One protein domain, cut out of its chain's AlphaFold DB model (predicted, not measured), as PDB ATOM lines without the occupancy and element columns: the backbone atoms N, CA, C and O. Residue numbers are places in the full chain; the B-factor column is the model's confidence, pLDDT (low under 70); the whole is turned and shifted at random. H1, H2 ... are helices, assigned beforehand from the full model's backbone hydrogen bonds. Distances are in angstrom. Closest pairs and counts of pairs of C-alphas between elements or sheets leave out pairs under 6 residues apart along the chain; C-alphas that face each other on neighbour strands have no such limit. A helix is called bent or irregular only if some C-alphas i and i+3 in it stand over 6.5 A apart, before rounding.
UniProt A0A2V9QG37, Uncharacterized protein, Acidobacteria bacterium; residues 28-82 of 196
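Overview. This is residues 28 to 82 of the 196 residues of an uncharacterized protein of Acidobacteria bacterium (UniProt A0A2V9QG37). Two helices, H1 and H2, pack on each other at a steep angle and spread into a loose V, and a long looping link, residues 41 to 64, swings out from the last end of H1 and comes back to the first end of H2. The very short H3 lies at the other end of the domain from the loop's tip near Leu 46, and within the link residues 57 to 63 stick out free of the rest. The printed part has 55 residues, with three named helices in the order H1, H2, H3 and no named strand; the class is all helix, though under half of the residues, 26 of the 55, are in named elements. The whole is only just compact, close to loose, with a radius of gyration of the C-alphas of 12.2 A, and its outline is elongated, spanning 39 by 24 by 17 A.

Along the chain. Find C-alpha 28 at (-22.500, 29.289, -42.193), where the printed part begins and H1 with it. From there H1, residues 28 to 40, runs 18.4 A from first to last C-alpha and ends at Ile 40, whose C-alpha is at (-34.222, 17.297, -49.775). With 13 residues it is the longest helix. Read on through residues 41 to 64, a stretch of 24 residues with no named element; on the way look for C-alpha 46 at (-35.634, 2.864, -51.839), the C-alpha of Leu 46. At Asp 65, with its C-alpha at (-17.377, 21.830, -36.297), you reach H2, residues 65 to 73, which is 11.9 A long and ends at Ser 73. After three residues between them comes H3, residues 77 to 80, just four residues and 5.6 A long; its last C-alpha, that of Arg 80, is at (-33.484, 33.562, -38.062). Two more residues, Tyr 81 and Leu 82, end the printed part.

Arrangement. Begin with H1 at Glu 31, the residue of H1 whose C-alpha comes closest to H2. H1 and H2 touch, with 8 pairs of C-alphas within 8 A; their closest C-alphas are those of Glu 31 and Ala 66, 6.1 A apart. Their lines stand at a steep tilt of 52 degrees, and the two helices run the same way. From centre to centre they are 11.2 A apart. Now go on to H3, which touches no helix: H1 and H3 are apart, and H2 and H3 are apart too, though they follow each other in the chain. In the backbone of H1 and of H2, look at the O of a residue and the N four residues on: every such pair inside these two helices is within hydrogen-bond range. H3 is too short for such a pair, but its one pair of O i and N i+3 is within range. None of the helices is bent or irregular.

Size, cuts and confidence. The two C-alphas farthest apart in the domain are those of Leu 46, in the stretch between H1 and H2, and Leu 82, the last printed residue, 39.0 A from each other. Compare the two ends of the printed part: the C-alphas of Ala 28 and Leu 82 are 12.8 A apart. The link from H1 to H2 is long, with 24 residues, and the C-alphas of this stretch lie 5 to 20 A from the mean of all C-alphas. Within it, residues 57 to 63 stand free: no C-alpha 8 or more residues away along the chain comes within 10 A of theirs. The link from H2 to H3, with 3 residues, is tight. The printed residues run from 28 to 82 without a cut, within a full chain of 196 residues. In the B-factor column the mean pLDDT of the printed part is 78.7; it is 85 for H1 and 82 for H2, but 52 for H3. The model's confidence is low, under 70, at residues 74 to 82, which include H3.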
ATOM      1  N   ALA A  28     -21.076  29.011 -41.969       75.94
ATOM      2  CA  ALA A  28     -22.500  29.289 -42.193       75.94
ATOM      3  C   ALA A  28     -23.033  28.717 -43.519       75.94
ATOM      4  O   ALA A  28     -24.183  28.292 -43.589       75.94
ATOM      5  N   LEU A  29     -22.203  28.670 -44.567       83.06
ATOM      6  CA  LEU A  29     -22.590  28.040 -45.829       83.06
ATOM      7  C   LEU A  29     -22.668  26.520 -45.664       83.06
ATOM      8  O   LEU A  29     -23.545  25.892 -46.247       83.06
ATOM      9  N   ALA A  30     -21.810  25.931 -44.826       86.56
ATOM     10  CA  ALA A  30     -21.871  24.502 -44.526       86.56
ATOM     11  C   ALA A  30     -23.167  24.145 -43.779       86.56
ATOM     12  O   ALA A  30     -23.834  23.179 -44.138       86.56
ATOM     13  N   GLU A  31     -23.563  24.953 -42.791       84.00
ATOM     14  CA  GLU A  31     -24.846  24.794 -42.089       84.00
ATOM     15  C   GLU A  31     -26.043  24.973 -43.040       84.00
ATOM     16  O   GLU A  31     -26.999  24.197 -42.973       84.00
ATOM     17  N   LEU A  32     -25.974  25.929 -43.976       84.44
ATOM     18  CA  LEU A  32     -27.007  26.124 -44.996       84.44
ATOM     19  C   LEU A  32     -27.139  24.894 -45.902       84.44
ATOM     20  O   LEU A  32     -28.244  24.376 -46.066       84.44
ATOM     21  N   ILE A  33     -26.029  24.380 -46.435       88.00
ATOM     22  CA  ILE A  33     -26.040  23.188 -47.289       88.00
ATOM     23  C   ILE A  33     -26.587  21.981 -46.521       88.00
ATOM     24  O   ILE A  33     -27.416  21.256 -47.058       88.00
ATOM     25  N   LEU A  34     -26.204  21.792 -45.254       89.50
ATOM     26  CA  LEU A  34     -26.747  20.718 -44.413       89.50
ATOM     27  C   LEU A  34     -28.251  20.865 -44.164       89.50
ATOM     28  O   LEU A  34     -28.967  19.865 -44.142       89.50
ATOM     29  N   SER A  35     -28.749  22.092 -44.003       85.94
ATOM     30  CA  SER A  35     -30.183  22.330 -43.829       85.94
ATOM     31  C   SER A  35     -30.984  22.010 -45.095       85.94
ATOM     32  O   SER A  35     -32.015  21.348 -44.998       85.94
ATOM     33  N   ILE A  36     -30.463  22.386 -46.269       86.56
ATOM     34  CA  ILE A  36     -31.040  22.046 -47.575       86.56
ATOM     35  C   ILE A  36     -30.963  20.535 -47.810       86.56
ATOM     36  O   ILE A  36     -31.963  19.925 -48.171       86.56
ATOM     37  N   ALA A  37     -29.817  19.908 -47.541       88.62
ATOM     38  CA  ALA A  37     -29.646  18.464 -47.673       88.62
ATOM     39  C   ALA A  37     -30.640  17.703 -46.788       88.62
ATOM     40  O   ALA A  37     -31.248  16.742 -47.242       88.62
ATOM     41  N   ARG A  38     -30.873  18.167 -45.553       87.12
ATOM     42  CA  ARG A  38     -31.893  17.591 -44.669       87.12
ATOM     43  C   ARG A  38     -33.302  17.767 -45.206       87.12
ATOM     44  O   ARG A  38     -34.108  16.876 -45.017       87.12
ATOM     45  N   GLN A  39     -33.606  18.887 -45.848       84.50
ATOM     46  CA  GLN A  39     -34.922  19.110 -46.443       84.50
ATOM     47  C   GLN A  39     -35.149  18.251 -47.695       84.50
ATOM     48  O   GLN A  39     -36.252  17.764 -47.903       84.50
ATOM     49  N   ILE A  40     -34.123  18.073 -48.530       86.62
ATOM     50  CA  ILE A  40     -34.222  17.297 -49.775       86.62
ATOM     51  C   ILE A  40     -34.229  15.792 -49.482       86.62
ATOM     52  O   ILE A  40     -34.982  15.052 -50.104       86.62
ATOM     53  N   HIS A  41     -33.410  15.341 -48.532       85.75
ATOM     54  CA  HIS A  41     -33.220  13.922 -48.220       85.75
ATOM     55  C   HIS A  41     -33.960  13.466 -46.950       85.75
ATOM     56  O   HIS A  41     -33.652  12.406 -46.412       85.75
ATOM     57  N   SER A  42     -34.919  14.251 -46.441       81.00
ATOM     58  CA  SER A  42     -35.732  13.839 -45.285       81.00
ATOM     59  C   SER A  42     -36.746  12.746 -45.612       81.00
ATOM     60  O   SER A  42     -37.180  12.039 -44.704       81.00
ATOM     61  N   GLU A  43     -37.167  12.639 -46.871       79.00
ATOM     62  CA  GLU A  43     -38.150  11.644 -47.300       79.00
ATOM     63  C   GLU A  43     -37.519  10.245 -47.403       79.00
ATOM     64  O   GLU A  43     -36.330  10.132 -47.701       79.00
ATOM     65  N   PRO A  44     -38.284   9.170 -47.133       77.88
ATOM     66  CA  PRO A  44     -37.781   7.808 -47.268       77.88
ATOM     67  C   PRO A  44     -37.509   7.488 -48.741       77.88
ATOM     68  O   PRO A  44     -38.316   7.813 -49.615       77.88
ATOM     69  N   GLY A  45     -36.392   6.817 -49.006       77.06
ATOM     70  CA  GLY A  45     -36.030   6.358 -50.342       77.06
ATOM     71  C   GLY A  45     -36.226   4.857 -50.521       77.06
ATOM     72  O   GLY A  45     -36.997   4.210 -49.813       77.06
ATOM     73  N   LEU A  46     -35.538   4.291 -51.513       72.75
ATOM     74  CA  LEU A  46     -35.634   2.864 -51.839       72.75
ATOM     75  C   LEU A  46     -34.886   1.977 -50.834       72.75
ATOM     76  O   LEU A  46     -35.265   0.821 -50.653       72.75
ATOM     77  N   PHE A  47     -33.831   2.501 -50.203       76.75
ATOM     78  CA  PHE A  47     -32.949   1.751 -49.302       76.75
ATOM     79  C   PHE A  47     -32.813   2.396 -47.914       76.75
ATOM     80  O   PHE A  47     -32.269   1.780 -46.999       76.75
ATOM     81  N   GLU A  48     -33.313   3.617 -47.753       76.38
ATOM     82  CA  GLU A  48     -33.151   4.476 -46.588       76.38
ATOM     83  C   GLU A  48     -34.493   4.870 -45.959       76.38
ATOM     84  O   GLU A  48     -35.496   5.067 -46.650       76.38
ATOM     85  N   GLN A  49     -34.520   4.991 -44.631       79.75
ATOM     86  CA  GLN A  49     -35.703   5.420 -43.890       79.75
ATOM     87  C   GLN A  49     -35.810   6.948 -43.860       79.75
ATOM     88  O   GLN A  49     -34.835   7.680 -44.044       79.75
ATOM     89  N   ALA A  50     -37.019   7.444 -43.591       79.88
ATOM     90  CA  ALA A  50     -37.264   8.873 -43.451       79.88
ATOM     91  C   ALA A  50     -36.380   9.460 -42.336       79.88
ATOM     92  O   ALA A  50     -36.394   8.981 -41.201       79.88
ATOM     93  N   GLY A  51     -35.628  10.513 -42.659       79.94
ATOM     94  CA  GLY A  51     -34.728  11.181 -41.718       79.94
ATOM     95  C   GLY A  51     -33.374  10.498 -41.493       79.94
ATOM     96  O   GLY A  51     -32.620  10.965 -40.638       79.94
ATOM     97  N   ASP A  52     -33.030   9.451 -42.252       82.69
ATOM     98  CA  ASP A  52     -31.693   8.839 -42.188       82.69
ATOM     99  C   ASP A  52     -30.589   9.770 -42.721       82.69
ATOM    100  O   ASP A  52     -29.434   9.669 -42.292       82.69
ATOM    101  N   PHE A  53     -30.940  10.703 -43.615       85.44
ATOM    102  CA  PHE A  53     -30.007  11.640 -44.235       85.44
ATOM    103  C   PHE A  53     -30.365  13.113 -43.989       85.44
ATOM    104  O   PHE A  53     -31.540  13.484 -43.934       85.44
ATOM    105  N   PRO A  54     -29.351  13.998 -43.889       87.00
ATOM    106  CA  PRO A  54     -27.912  13.724 -43.828       87.00
ATOM    107  C   PRO A  54     -27.514  13.024 -42.517       87.00
ATOM    108  O   PRO A  54     -28.152  13.223 -41.489       87.00
ATOM    109  N   SER A  55     -26.437  12.228 -42.541       85.94
ATOM    110  CA  SER A  55     -26.011  11.401 -41.401       85.94
ATOM    111  C   SER A  55     -24.565  11.684 -40.965       85.94
ATOM    112  O   SER A  55     -23.762  12.225 -41.722       85.94
ATOM    113  N   ARG A  56     -24.227  11.299 -39.725       87.25
ATOM    114  CA  ARG A  56     -22.847  11.292 -39.191       87.25
ATOM    115  C   ARG A  56     -22.171   9.919 -39.288       87.25
ATOM    116  O   ARG A  56     -21.108   9.719 -38.704       87.25
ATOM    117  N   LYS A  57     -22.831   8.941 -39.909       83.38
ATOM    118  CA  LYS A  57     -22.360   7.555 -39.971       83.38
ATOM    119  C   LYS A  57     -21.436   7.389 -41.177       83.38
ATOM    120  O   LYS A  57     -21.613   8.079 -42.174       83.38
ATOM    121  N   PHE A  58     -20.493   6.451 -41.079       81.81
ATOM    122  CA  PHE A  58     -19.622   6.040 -42.191       81.81
ATOM    123  C   PHE A  58     -18.844   7.202 -42.840       81.81
ATOM    124  O   PHE A  58     -18.746   7.285 -44.057       81.81
ATOM    125  N   LEU A  59     -18.328   8.124 -42.017       83.81
ATOM    126  CA  LEU A  59     -17.532   9.255 -42.495       83.81
ATOM    127  C   LEU A  59     -16.077   8.835 -42.727       83.81
ATOM    128  O   LEU A  59     -15.408   8.402 -41.790       83.81
ATOM    129  N   ASP A  60     -15.580   9.062 -43.941       85.19
ATOM    130  CA  ASP A  60     -14.166   8.864 -44.297       85.19
ATOM    131  C   ASP A  60     -13.280  10.068 -43.914       85.19
ATOM    132  O   ASP A  60     -12.057   9.958 -43.839       85.19
ATOM    133  N   PHE A  61     -13.895  11.228 -43.652       86.06
ATOM    134  CA  PHE A  61     -13.230  12.495 -43.331       86.06
ATOM    135  C   PHE A  61     -13.640  13.017 -41.947       86.06
ATOM    136  O   PHE A  61     -14.756  12.742 -41.487       86.06
ATOM    137  N   PRO A  62     -12.781  13.808 -41.269       87.31
ATOM    138  CA  PRO A  62     -13.136  14.405 -39.988       87.31
ATOM    139  C   PRO A  62     -14.353  15.323 -40.136       87.31
ATOM    140  O   PRO A  62     -14.427  16.173 -41.022       87.31
ATOM    141  N   ILE A  63     -15.317  15.166 -39.230       87.31
ATOM    142  CA  ILE A  63     -16.531  15.982 -39.230       87.31
ATOM    143  C   ILE A  63     -16.215  17.432 -38.840       87.31
ATOM    144  O   ILE A  63     -15.614  17.689 -37.793       87.31
ATOM    145  N   SER A  64     -16.657  18.380 -39.668       87.62
ATOM    146  CA  SER A  64     -16.467  19.811 -39.423       87.62
ATOM    147  C   SER A  64     -17.230  20.280 -38.181       87.62
ATOM    148  O   SER A  64     -18.294  19.754 -37.837       87.62
ATOM    149  N   ASP A  65     -16.727  21.314 -37.509       83.31
ATOM    150  CA  ASP A  65     -17.377  21.830 -36.297       83.31
ATOM    151  C   ASP A  65     -18.765  22.420 -36.578       83.31
ATOM    152  O   ASP A  65     -19.661  22.323 -35.739       83.31
ATOM    153  N   ALA A  66     -18.978  22.955 -37.784       80.94
ATOM    154  CA  ALA A  66     -20.289  23.373 -38.277       80.94
ATOM    155  C   ALA A  66     -21.286  22.201 -38.327       80.94
ATOM    156  O   ALA A  66     -22.384  22.293 -37.776       80.94
ATOM    157  N   ALA A  67     -20.880  21.061 -38.900       86.88
ATOM    158  CA  ALA A  67     -21.709  19.860 -38.950       86.88
ATOM    159  C   ALA A  67     -21.970  19.285 -37.548       86.88
ATOM    160  O   ALA A  67     -23.103  18.915 -37.224       86.88
ATOM    161  N   LYS A  68     -20.957  19.262 -36.666       86.94
ATOM    162  CA  LYS A  68     -21.141  18.864 -35.258       86.94
ATOM    163  C   LYS A  68     -22.216  19.715 -34.582       86.94
ATOM    164  O   LYS A  68     -23.127  19.158 -33.975       86.94
ATOM    165  N   ARG A  69     -22.163  21.042 -34.716       79.94
ATOM    166  CA  ARG A  69     -23.168  21.934 -34.118       79.94
ATOM    167  C   ARG A  69     -24.563  21.712 -34.694       79.94
ATOM    168  O   ARG A  69     -25.492  21.518 -33.916       79.94
ATOM    169  N   PHE A  70     -24.699  21.649 -36.019       84.00
ATOM    170  CA  PHE A  70     -25.988  21.453 -36.694       84.00
ATOM    171  C   PHE A  70     -26.741  20.216 -36.186       84.00
ATOM    172  O   PHE A  70     -27.923  20.277 -35.860       84.00
ATOM    173  N   PHE A  71     -26.045  19.091 -36.070       84.56
ATOM    174  CA  PHE A  71     -26.641  17.838 -35.608       84.56
ATOM    175  C   PHE A  71     -26.831  17.769 -34.075       84.56
ATOM    176  O   PHE A  71     -27.680  17.010 -33.621       84.56
ATOM    177  N   ASN A  72     -26.059  18.516 -33.269       82.19
ATOM    178  CA  ASN A  72     -26.204  18.524 -31.800       82.19
ATOM    179  C   ASN A  72     -27.292  19.492 -31.317       82.19
ATOM    180  O   ASN A  72     -27.966  19.216 -30.331       82.19
ATOM    181  N   SER A  73     -27.419  20.645 -31.968       70.62
ATOM    182  CA  SER A  73     -28.233  21.767 -31.487       70.62
ATOM    183  C   SER A  73     -29.349  22.157 -32.460       70.62
ATOM    184  O   SER A  73     -30.146  23.038 -32.147       70.62
ATOM    185  N   GLY A  74     -29.434  21.497 -33.620       66.94
ATOM    186  CA  GLY A  74     -30.340  21.868 -34.702       66.94
ATOM    187  C   GLY A  74     -29.877  23.123 -35.457       66.94
ATOM    188  O   GLY A  74     -28.861  23.732 -35.105       66.94
ATOM    189  N   PRO A  75     -30.599  23.530 -36.519       61.09
ATOM    190  CA  PRO A  75     -30.349  24.811 -37.175       61.09
ATOM    191  C   PRO A  75     -30.540  25.952 -36.165       61.09
ATOM    192  O   PRO A  75     -31.537  25.989 -35.442       61.09
ATOM    193  N   SER A  76     -29.577  26.873 -36.096       60.78
ATOM    194  CA  SER A  76     -29.565  27.955 -35.109       60.78
ATOM    195  C   SER A  76     -30.819  28.835 -35.215       60.78
ATOM    196  O   SER A  76     -31.033  29.530 -36.206       60.78
ATOM    197  N   LEU A  77     -31.641  28.852 -34.161       53.03
ATOM    198  CA  LEU A  77     -32.846  29.690 -34.081       53.03
ATOM    199  C   LEU A  77     -32.522  31.200 -34.034       53.03
ATOM    200  O   LEU A  77     -33.349  32.015 -34.437       53.03
ATOM    201  N   LEU A  78     -31.310  31.578 -33.604       51.16
ATOM    202  CA  LEU A  78     -30.835  32.970 -33.545       51.16
ATOM    203  C   LEU A  78     -30.373  33.510 -34.912       51.16
ATOM    204  O   LEU A  78     -30.456  34.716 -35.142       51.16
ATOM    205  N   GLN A  79     -29.992  32.634 -35.854       51.50
ATOM    206  CA  GLN A  79     -29.732  33.002 -37.259       51.50
ATOM    207  C   GLN A  79     -31.007  33.426 -38.013       51.50
ATOM    208  O   GLN A  79     -30.918  33.945 -39.123       51.50
ATOM    209  N   ARG A  80     -32.199  33.228 -37.430       53.97
ATOM    210  CA  ARG A  80     -33.484  33.562 -38.062       53.97
ATOM    211  C   ARG A  80     -33.812  35.065 -38.039       53.97
ATOM    212  O   ARG A  80     -34.662  35.483 -38.816       53.97
ATOM    213  N   TYR A  81     -33.146  35.864 -37.193       52.06
ATOM    214  CA  TYR A  81     -33.377  37.319 -37.096       52.06
ATOM    215  C   TYR A  81     -32.110  38.189 -37.114       52.06
ATOM    216  O   TYR A  81     -32.183  39.316 -37.598       52.06
ATOM    217  N   LEU A  82     -30.949  37.699 -36.655       52.62
ATOM    218  CA  LEU A  82     -29.666  38.393 -36.825       52.62
ATOM    219  C   LEU A  82     -28.672  37.473 -37.555       52.62
ATOM    220  O   LEU A  82     -28.326  36.415 -37.027       52.62
TER     221      LEU A  82